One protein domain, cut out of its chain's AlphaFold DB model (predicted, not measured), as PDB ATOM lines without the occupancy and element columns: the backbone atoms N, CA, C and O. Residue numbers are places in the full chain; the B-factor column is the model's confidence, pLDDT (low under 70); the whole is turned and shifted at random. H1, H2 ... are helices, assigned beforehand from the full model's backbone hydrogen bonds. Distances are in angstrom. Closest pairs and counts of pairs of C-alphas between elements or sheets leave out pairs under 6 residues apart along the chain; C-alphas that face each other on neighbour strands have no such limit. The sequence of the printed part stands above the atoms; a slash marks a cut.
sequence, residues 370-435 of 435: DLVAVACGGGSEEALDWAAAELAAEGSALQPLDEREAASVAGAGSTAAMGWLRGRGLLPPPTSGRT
ATOM      1  N   ASP A 370      -5.327  -3.898  45.047       93.75
ATOM      2  CA  ASP A 370      -3.898  -3.916  45.365       93.75
ATOM      3  C   ASP A 370      -3.064  -4.022  44.076       93.75
ATOM      4  O   ASP A 370      -2.855  -5.106  43.521       93.75
ATOM      5  N   LEU A 371      -2.596  -2.878  43.567       93.44
ATOM      6  CA  LEU A 371      -1.807  -2.811  42.331       93.44
ATOM      7  C   LEU A 371      -0.462  -3.545  42.448       93.44
ATOM      8  O   LEU A 371      -0.006  -4.150  41.475       93.44
ATOM      9  N   VAL A 372       0.168  -3.513  43.626       93.38
ATOM     10  CA  VAL A 372       1.455  -4.180  43.866       93.38
ATOM     11  C   VAL A 372       1.269  -5.688  43.777       93.38
ATOM     12  O   VAL A 372       2.063  -6.369  43.130       93.38
ATOM     13  N   ALA A 373       0.188  -6.217  44.349       93.56
ATOM     14  CA  ALA A 373      -0.169  -7.622  44.217       93.56
ATOM     15  C   ALA A 373      -0.368  -8.047  42.753       93.56
ATOM     16  O   ALA A 373       0.169  -9.081  42.350       93.56
ATOM     17  N   VAL A 374      -1.077  -7.245  41.945       94.12
ATOM     18  CA  VAL A 374      -1.295  -7.524  40.509       94.12
ATOM     19  C   VAL A 374       0.029  -7.533  39.740       94.12
ATOM     20  O   VAL A 374       0.266  -8.423  38.919       94.12
ATOM     21  N   ALA A 375       0.925  -6.588  40.034       92.38
ATOM     22  CA  ALA A 375       2.252  -6.541  39.429       92.38
ATOM     23  C   ALA A 375       3.128  -7.738  39.848       92.38
ATOM     24  O   ALA A 375       3.789  -8.344  39.002       92.38
ATOM     25  N   CYS A 376       3.091  -8.123  41.127       91.00
ATOM     26  CA  CYS A 376       3.822  -9.270  41.672       91.00
ATOM     27  C   CYS A 376       3.358 -10.612  41.095       91.00
ATOM     28  O   CYS A 376       4.186 -11.490  40.887       91.00
ATOM     29  N   GLY A 377       2.070 -10.797  40.803       86.25
ATOM     30  CA  GLY A 377       1.583 -12.042  40.193       86.25
ATOM     31  C   GLY A 377       1.929 -12.214  38.719       86.25
ATOM     32  O   GLY A 377       1.511 -13.188  38.100       86.25
ATOM     33  N   GLY A 378       2.657 -11.259  38.138       79.69
ATOM     34  CA  GLY A 378       2.928 -11.224  36.712       79.69
ATOM     35  C   GLY A 378       1.682 -10.972  35.876       79.69
ATOM     36  O   GLY A 378       1.587 -11.490  34.764       79.69
ATOM     37  N   GLY A 379       0.749 -10.172  36.407       75.81
ATOM     38  CA  GLY A 379      -0.462  -9.770  35.705       75.81
ATOM     39  C   GLY A 379      -0.167  -9.257  34.295       75.81
ATOM     40  O   GLY A 379       0.861  -8.622  34.041       75.81
ATOM     41  N   SER A 380      -1.080  -9.555  33.369       85.81
ATOM     42  CA  SER A 380      -1.036  -8.993  32.022       85.81
ATOM     43  C   SER A 380      -1.114  -7.465  32.081       85.81
ATOM     44  O   SER A 380      -1.650  -6.896  33.034       85.81
ATOM     45  N   GLU A 381      -0.631  -6.790  31.037       90.81
ATOM     46  CA  GLU A 381      -0.805  -5.336  30.907       90.81
ATOM     47  C   GLU A 381      -2.287  -4.943  31.017       90.81
ATOM     48  O   GLU A 381      -2.607  -3.958  31.670       90.81
ATOM     49  N   GLU A 382      -3.199  -5.781  30.506       92.44
ATOM     50  CA  GLU A 382      -4.647  -5.601  30.662       92.44
ATOM     51  C   GLU A 382      -5.090  -5.600  32.135       92.44
ATOM     52  O   GLU A 382      -5.904  -4.767  32.537       92.44
ATOM     53  N   ALA A 383      -4.562  -6.511  32.960       93.69
ATOM     54  CA  ALA A 383      -4.897  -6.565  34.380       93.69
ATOM     55  C   ALA A 383      -4.351  -5.347  35.141       93.69
ATOM     56  O   ALA A 383      -5.037  -4.817  36.016       93.69
ATOM     57  N   LEU A 384      -3.150  -4.879  34.786       94.12
ATOM     58  CA  LEU A 384      -2.542  -3.676  35.360       94.12
ATOM     59  C   LEU A 384      -3.279  -2.399  34.944       94.12
ATOM     60  O   LEU A 384      -3.548  -1.545  35.787       94.12
ATOM     61  N   ASP A 385      -3.653  -2.278  33.669       95.25
ATOM     62  CA  ASP A 385      -4.438  -1.149  33.170       95.25
ATOM     63  C   ASP A 385      -5.826  -1.108  33.807       95.25
ATOM     64  O   ASP A 385      -6.279  -0.034  34.207       95.25
ATOM     65  N   TRP A 386      -6.476  -2.266  33.966       95.88
ATOM     66  CA  TRP A 386      -7.735  -2.358  34.700       95.88
ATOM     67  C   TRP A 386      -7.568  -1.922  36.161       95.88
ATOM     68  O   TRP A 386      -8.303  -1.047  36.610       95.88
ATOM     69  N   ALA A 387      -6.578  -2.455  36.883       94.38
ATOM     70  CA  ALA A 387      -6.337  -2.093  38.281       94.38
ATOM     71  C   ALA A 387      -6.059  -0.587  38.449       94.38
ATOM     72  O   ALA A 387      -6.580   0.056  39.359       94.38
ATOM     73  N   ALA A 388      -5.285   0.002  37.535       93.62
ATOM     74  CA  ALA A 388      -5.013   1.433  37.536       93.62
ATOM     75  C   ALA A 388      -6.260   2.282  37.244       93.62
ATOM     76  O   ALA A 388      -6.411   3.360  37.817       93.62
ATOM     77  N   ALA A 389      -7.138   1.814  36.352       93.94
ATOM     78  CA  ALA A 389      -8.392   2.491  36.041       93.94
ATOM     79  C   ALA A 389      -9.365   2.473  37.231       93.94
ATOM     80  O   ALA A 389      -9.989   3.496  37.505       93.94
ATOM     81  N   GLU A 390      -9.458   1.359  37.962       94.56
ATOM     82  CA  GLU A 390     -10.278   1.257  39.178       94.56
ATOM     83  C   GLU A 390      -9.780   2.214  40.273       94.56
ATOM     84  O   GLU A 390     -10.559   3.011  40.793       94.56
ATOM     85  N   LEU A 391      -8.468   2.238  40.545       93.12
ATOM     86  CA  LEU A 391      -7.882   3.172  41.516       93.12
ATOM     87  C   LEU A 391      -8.135   4.638  41.133       93.12
ATOM     88  O   LEU A 391      -8.496   5.452  41.984       93.12
ATOM     89  N   ALA A 392      -8.009   4.976  39.848       91.50
ATOM     90  CA  ALA A 392      -8.308   6.319  39.362       91.50
ATOM     91  C   ALA A 392      -9.798   6.681  39.517       91.50
ATOM     92  O   ALA A 392     -10.113   7.820  39.864       91.50
ATOM     93  N   ALA A 393     -10.710   5.729  39.294       90.62
ATOM     94  CA  ALA A 393     -12.149   5.926  39.482       90.62
ATOM     95  C   ALA A 393     -12.525   6.164  40.957       90.62
ATOM     96  O   ALA A 393     -13.471   6.897  41.241       90.62
ATOM     97  N   GLU A 394     -11.753   5.608  41.891       88.38
ATOM     98  CA  GLU A 394     -11.879   5.847  43.336       88.38
ATOM     99  C   GLU A 394     -11.273   7.184  43.790       88.38
ATOM    100  O   GLU A 394     -11.366   7.546  44.962       88.38
ATOM    101  N   GLY A 395     -10.648   7.934  42.876       87.12
ATOM    102  CA  GLY A 395      -9.915   9.158  43.195       87.12
ATOM    103  C   GLY A 395      -8.545   8.905  43.834       87.12
ATOM    104  O   GLY A 395      -7.902   9.851  44.292       87.12
ATOM    105  N   SER A 396      -8.075   7.656  43.845       86.75
ATOM    106  CA  SER A 396      -6.762   7.278  44.359       86.75
ATOM    107  C   SER A 396      -5.701   7.487  43.278       86.75
ATOM    108  O   SER A 396      -5.673   6.807  42.253       86.75
ATOM    109  N   ALA A 397      -4.797   8.443  43.499       84.00
ATOM    110  CA  ALA A 397      -3.648   8.635  42.621       84.00
ATOM    111  C   ALA A 397      -2.675   7.454  42.753       84.00
ATOM    112  O   ALA A 397      -2.349   7.044  43.871       84.00
ATOM    113  N   LEU A 398      -2.179   6.950  41.617       88.06
ATOM    114  CA  LEU A 398      -1.153   5.904  41.580       88.06
ATOM    115  C   LEU A 398       0.084   6.376  42.348       88.06
ATOM    116  O   LEU A 398       0.716   7.360  41.964       88.06
ATOM    117  N   GLN A 399       0.406   5.683  43.438       86.69
ATOM    118  CA  GLN A 399       1.593   5.978  44.228       86.69
ATOM    119  C   GLN A 399       2.818   5.296  43.602       86.69
ATOM    120  O   GLN A 399       2.702   4.154  43.145       86.69
ATOM    121  N   PRO A 400       3.983   5.966  43.566       88.75
ATOM    122  CA  PRO A 400       5.245   5.301  43.269       88.75
ATOM    123  C   PRO A 400       5.485   4.160  44.262       88.75
ATOM    124  O   PRO A 400       5.241   4.332  45.456       88.75
ATOM    125  N   LEU A 401       5.979   3.025  43.767       90.69
ATOM    126  CA  LEU A 401       6.335   1.881  44.601       90.69
ATOM    127  C   LEU A 401       7.555   2.216  45.459       90.69
ATOM    128  O   LEU A 401       8.484   2.896  45.005       90.69
ATOM    129  N   ASP A 402       7.589   1.677  46.674       90.69
ATOM    130  CA  ASP A 402       8.797   1.707  47.488       90.69
ATOM    131  C   ASP A 402       9.867   0.716  46.967       90.69
ATOM    132  O   ASP A 402       9.632  -0.111  46.077       90.69
ATOM    133  N   GLU A 403      11.091   0.804  47.499       88.12
ATOM    134  CA  GLU A 403      12.200  -0.070  47.083       88.12
ATOM    135  C   GLU A 403      11.901  -1.563  47.303       88.12
ATOM    136  O   GLU A 403      12.351  -2.409  46.525       88.12
ATOM    137  N   ARG A 404      11.135  -1.907  48.343       88.44
ATOM    138  CA  ARG A 404      10.801  -3.288  48.696       88.44
ATOM    139  C   ARG A 404       9.725  -3.845  47.767       88.44
ATOM    140  O   ARG A 404       9.843  -4.990  47.332       88.44
ATOM    141  N   GLU A 405       8.712  -3.055  47.447       90.56
ATOM    142  CA  GLU A 405       7.661  -3.377  46.484       90.56
ATOM    143  C   GLU A 405       8.257  -3.549  45.085       90.56
ATOM    144  O   GLU A 405       8.023  -4.567  44.433       90.56
ATOM    145  N   ALA A 406       9.119  -2.622  44.656       88.81
ATOM    146  CA  ALA A 406       9.819  -2.720  43.379       88.81
ATOM    147  C   ALA A 406      10.723  -3.963  43.307       88.81
ATOM    148  O   ALA A 406      10.731  -4.663  42.292       88.81
ATOM    149  N   ALA A 407      11.445  -4.284  44.387       88.25
ATOM    150  CA  ALA A 407      12.239  -5.508  44.475       88.25
ATOM    151  C   ALA A 407      11.366  -6.773  44.441       88.25
ATOM    152  O   ALA A 407      11.758  -7.764  43.827       88.25
ATOM    153  N   SER A 408      10.181  -6.741  45.058       88.56
ATOM    154  CA  SER A 408       9.220  -7.848  45.026       88.56
ATOM    155  C   SER A 408       8.701  -8.103  43.608       88.56
ATOM    156  O   SER A 408       8.749  -9.240  43.136       88.56
ATOM    157  N   VAL A 409       8.285  -7.054  42.889       88.44
ATOM    158  CA  VAL A 409       7.832  -7.168  41.491       88.44
ATOM    159  C   VAL A 409       8.972  -7.635  40.579       88.44
ATOM    160  O   VAL A 409       8.774  -8.511  39.736       88.44
ATOM    161  N   ALA A 410      10.188  -7.114  40.772       87.19
ATOM    162  CA  ALA A 410      11.360  -7.562  40.023       87.19
ATOM    163  C   ALA A 410      11.700  -9.036  40.309       87.19
ATOM    164  O   ALA A 410      11.986  -9.793  39.381       87.19
ATOM    165  N   GLY A 411      11.625  -9.457  41.575       87.00
ATOM    166  CA  GLY A 411      11.866 -10.835  42.009       87.00
ATOM    167  C   GLY A 411      10.830 -11.832  41.487       87.00
ATOM    168  O   GLY A 411      11.165 -12.994  41.271       87.00
ATOM    169  N   ALA A 412       9.602 -11.380  41.220       85.81
ATOM    170  CA  ALA A 412       8.570 -12.194  40.583       85.81
ATOM    171  C   ALA A 412       8.854 -12.500  39.099       85.81
ATOM    172  O   ALA A 412       8.283 -13.437  38.543       85.81
ATOM    173  N   GLY A 413       9.746 -11.742  38.450       84.06
ATOM    174  CA  GLY A 413      10.233 -12.040  37.101       84.06
ATOM    175  C   GLY A 413       9.306 -11.632  35.950       84.06
ATOM    176  O   GLY A 413       9.570 -12.003  34.807       84.06
ATOM    177  N   SER A 414       8.247 -10.852  36.201       84.81
ATOM    178  CA  SER A 414       7.373 -10.351  35.129       84.81
ATOM    179  C   SER A 414       7.967  -9.124  34.437       84.81
ATOM    180  O   SER A 414       7.909  -7.995  34.932       84.81
ATOM    181  N   THR A 415       8.532  -9.337  33.250       88.81
ATOM    182  CA  THR A 415       9.098  -8.264  32.420       88.81
ATOM    183  C   THR A 415       8.035  -7.288  31.921       88.81
ATOM    184  O   THR A 415       8.312  -6.091  31.855       88.81
ATOM    185  N   ALA A 416       6.825  -7.775  31.627       89.69
ATOM    186  CA  ALA A 416       5.689  -6.951  31.219       89.69
ATOM    187  C   ALA A 416       5.267  -5.993  32.342       89.69
ATOM    188  O   ALA A 416       5.196  -4.786  32.122       89.69
ATOM    189  N   ALA A 417       5.109  -6.499  33.572       91.38
ATOM    190  CA  ALA A 417       4.763  -5.662  34.720       91.38
ATOM    191  C   ALA A 417       5.840  -4.603  35.002       91.38
ATOM    192  O   ALA A 417       5.528  -3.427  35.191       91.38
ATOM    193  N   MET A 418       7.121  -4.981  34.945       90.38
ATOM    194  CA  MET A 418       8.231  -4.032  35.102       90.38
ATOM    195  C   MET A 418       8.281  -2.980  33.985       90.38
ATOM    196  O   MET A 418       8.605  -1.820  34.247       90.38
ATOM    197  N   GLY A 419       7.977  -3.365  32.742       91.06
ATOM    198  CA  GLY A 419       7.876  -2.451  31.604       91.06
ATOM    199  C   GLY A 419       6.742  -1.444  31.780       91.06
ATOM    200  O   GLY A 419       6.968  -0.241  31.642       91.06
ATOM    201  N   TRP A 420       5.564  -1.927  32.175       94.62
ATOM    202  CA  TRP A 420       4.386  -1.112  32.452       94.62
ATOM    203  C   TRP A 420       4.637  -0.107  33.589       94.62
ATOM    204  O   TRP A 420       4.421   1.095  33.416       94.62
ATOM    205  N   LEU A 421       5.197  -0.562  34.718       93.44
ATOM    206  CA  LEU A 421       5.528   0.299  35.864       93.44
ATOM    207  C   LEU A 421       6.568   1.364  35.497       93.44
ATOM    208  O   LEU A 421       6.428   2.529  35.877       93.44
ATOM    209  N   ARG A 422       7.594   0.989  34.721       92.69
ATOM    210  CA  ARG A 422       8.610   1.929  34.227       92.69
ATOM    211  C   ARG A 422       8.005   2.967  33.286       92.69
ATOM    212  O   ARG A 422       8.323   4.145  33.420       92.69
ATOM    213  N   GLY A 423       7.134   2.548  32.368       92.31
ATOM    214  CA  GLY A 423       6.459   3.436  31.418       92.31
ATOM    215  C   GLY A 423       5.595   4.501  32.097       92.31
ATOM    216  O   GLY A 423       5.464   5.604  31.571       92.31
ATOM    217  N   ARG A 424       5.068   4.205  33.292       92.88
ATOM    218  CA  ARG A 424       4.289   5.146  34.114       92.88
ATOM    219  C   ARG A 424       5.099   5.877  35.190       92.88
ATOM    220  O   ARG A 424       4.521   6.641  35.953       92.88
ATOM    221  N   GLY A 425       6.417   5.669  35.257       91.62
ATOM    222  CA  GLY A 425       7.279   6.326  36.245       91.62
ATOM    223  C   GLY A 425       6.992   5.919  37.695       91.62
ATOM    224  O   GLY A 425       7.257   6.700  38.603       91.62
ATOM    225  N   LEU A 426       6.443   4.719  37.913       92.75
ATOM    226  CA  LEU A 426       6.055   4.219  39.240       92.75
ATOM    227  C   LEU A 426       7.173   3.447  39.952       92.75
ATOM    228  O   LEU A 426       6.985   3.011  41.081       92.75
ATOM    229  N   LEU A 427       8.322   3.248  39.303       89.50
ATOM    230  CA  LEU A 427       9.485   2.611  39.919       89.50
ATOM    231  C   LEU A 427      10.368   3.652  40.621       89.50
ATOM    232  O   LEU A 427      10.551   4.748  40.079       89.50
ATOM    233  N   PRO A 428      10.985   3.303  41.763       87.69
ATOM    234  CA  PRO A 428      11.981   4.157  42.387       87.69
ATOM    235  C   PRO A 428      13.196   4.338  41.455       87.69
ATOM    236  O   PRO A 428      13.496   3.460  40.633       87.69
ATOM    237  N   PRO A 429      13.915   5.472  41.553       79.62
ATOM    238  CA  PRO A 429      15.137   5.682  40.790       79.62
ATOM    239  C   PRO A 429      16.162   4.586  41.123       79.62
ATOM    240  O   PRO A 429      16.220   4.137  42.268       79.62
ATOM    241  N   PRO A 430      16.990   4.146  40.156       70.50
ATOM    242  CA  PRO A 430      18.007   3.141  40.423       70.50
ATOM    243  C   PRO A 430      18.933   3.658  41.524       70.50
ATOM    244  O   PRO A 430      19.582   4.693  41.368       70.50
ATOM    245  N   THR A 431      18.986   2.945  42.646       64.88
ATOM    246  CA  THR A 431      19.915   3.244  43.731       64.88
ATOM    247  C   THR A 431      21.331   3.049  43.200       64.88
ATOM    248  O   THR A 431      21.807   1.924  43.041       64.88
ATOM    249  N   SER A 432      21.994   4.153  42.872       50.22
ATOM    250  CA  SER A 432      23.396   4.204  42.474       50.22
ATOM    251  C   SER A 432      24.283   3.721  43.628       50.22
ATOM    252  O   SER A 432      24.810   4.533  44.380       50.22
ATOM    253  N   GLY A 433      24.437   2.408  43.810       53.47
ATOM    254  CA  GLY A 433      25.401   1.869  44.770       53.47
ATOM    255  C   GLY A 433      25.040   0.529  45.401       53.47
ATOM    256  O   GLY A 433      24.512   0.490  46.505       53.47
ATOM    257  N   ARG A 434      25.449  -0.561  44.747       41.84
ATOM    258  CA  ARG A 434      26.190  -1.678  45.361       41.84
ATOM    259  C   ARG A 434      26.644  -2.624  44.251       41.84
ATOM    260  O   ARG A 434      25.858  -3.408  43.730       41.84
ATOM    261  N   THR A 435      27.904  -2.448  43.858       40.03
ATOM    262  CA  THR A 435      28.736  -3.469  43.204       40.03
ATOM    263  C   THR A 435      28.990  -4.634  44.139       40.03
ATOM    264  O   THR A 435      29.184  -4.344  45.345       40.03
TER     265      THR A 435
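What this domain is: This is residues 370 to 435 of the 435 residues of an uncharacterized protein of Chlamydomonas incerta (UniProt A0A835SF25). What is the main picture? Four short helices make a small cluster, with H1 between H2 and H3, H4 over the gap between H2 and H3, and a tail running out to Thr 435. What is it built of? The printed part has 66 residues with four named helices, H1 to H4 in chain order, and no named strand; the class is all helix, and the helices that touch are mostly crossed. How large is it? It is compact, with a radius of gyration of the C-alphas of 11.9 A, yet elongated, spanning 42 by 21 by 17 A.

How they stand to each other: What touches the longest helix, H2, residues 381 to 393? With residues 383 to 388 alone it touches H1, residues 371 to 376, in a helical hairpin at a shallow tilt of 18 degrees, opposite ways; the closest C-alphas, of Leu 371 and Ala 387, are 6.1 A apart. With residues 381 to 384 alone it touches H4, residues 415 to 423, at a steep tilt of 41 degrees, the same way; the closest C-alphas, of Glu 381 and Ala 416, are 6.7 A apart. Where is H3, residues 403 to 412? It is apart from H2 but touches H1 at a steep tilt of 45 degrees, the same way, with the C-alphas of Cys 376 and Val 409 closest at 4.5 A. H3 and H4 only just touch, with 3 pairs of C-alphas within 8 A, and only at the corner by their link; the closest C-alphas are those of Ala 410 and Met 418, 6.8 A apart. Do the backbones agree? In H1, H2, H3 and H4 every O i to N i+4 pair is within hydrogen-bond range.

Where its parts are: Where does H2 run? From C-alpha 381 at (-0.805, -5.336, 30.907) to C-alpha 393 at (-12.149, 5.926, 39.482), 18.1 A. How long are the others? H3 measures 14.2 A, H4 12.0 A, ending at C-alpha 423 at (6.459, 3.436, 31.418), and H1 8.6 A.

The domain as a whole: Which C-alphas are farthest apart? Those of Ala 393 and Thr 435, at 42.1 A. Are there cuts or long links? The printed part has no cut; the links H1 to H2 and H3 to H4 are tight, and H2 to H3 is short. Where is confidence low? The mean pLDDT of the printed part is 86.6, and residues 431 to 435 are under 70.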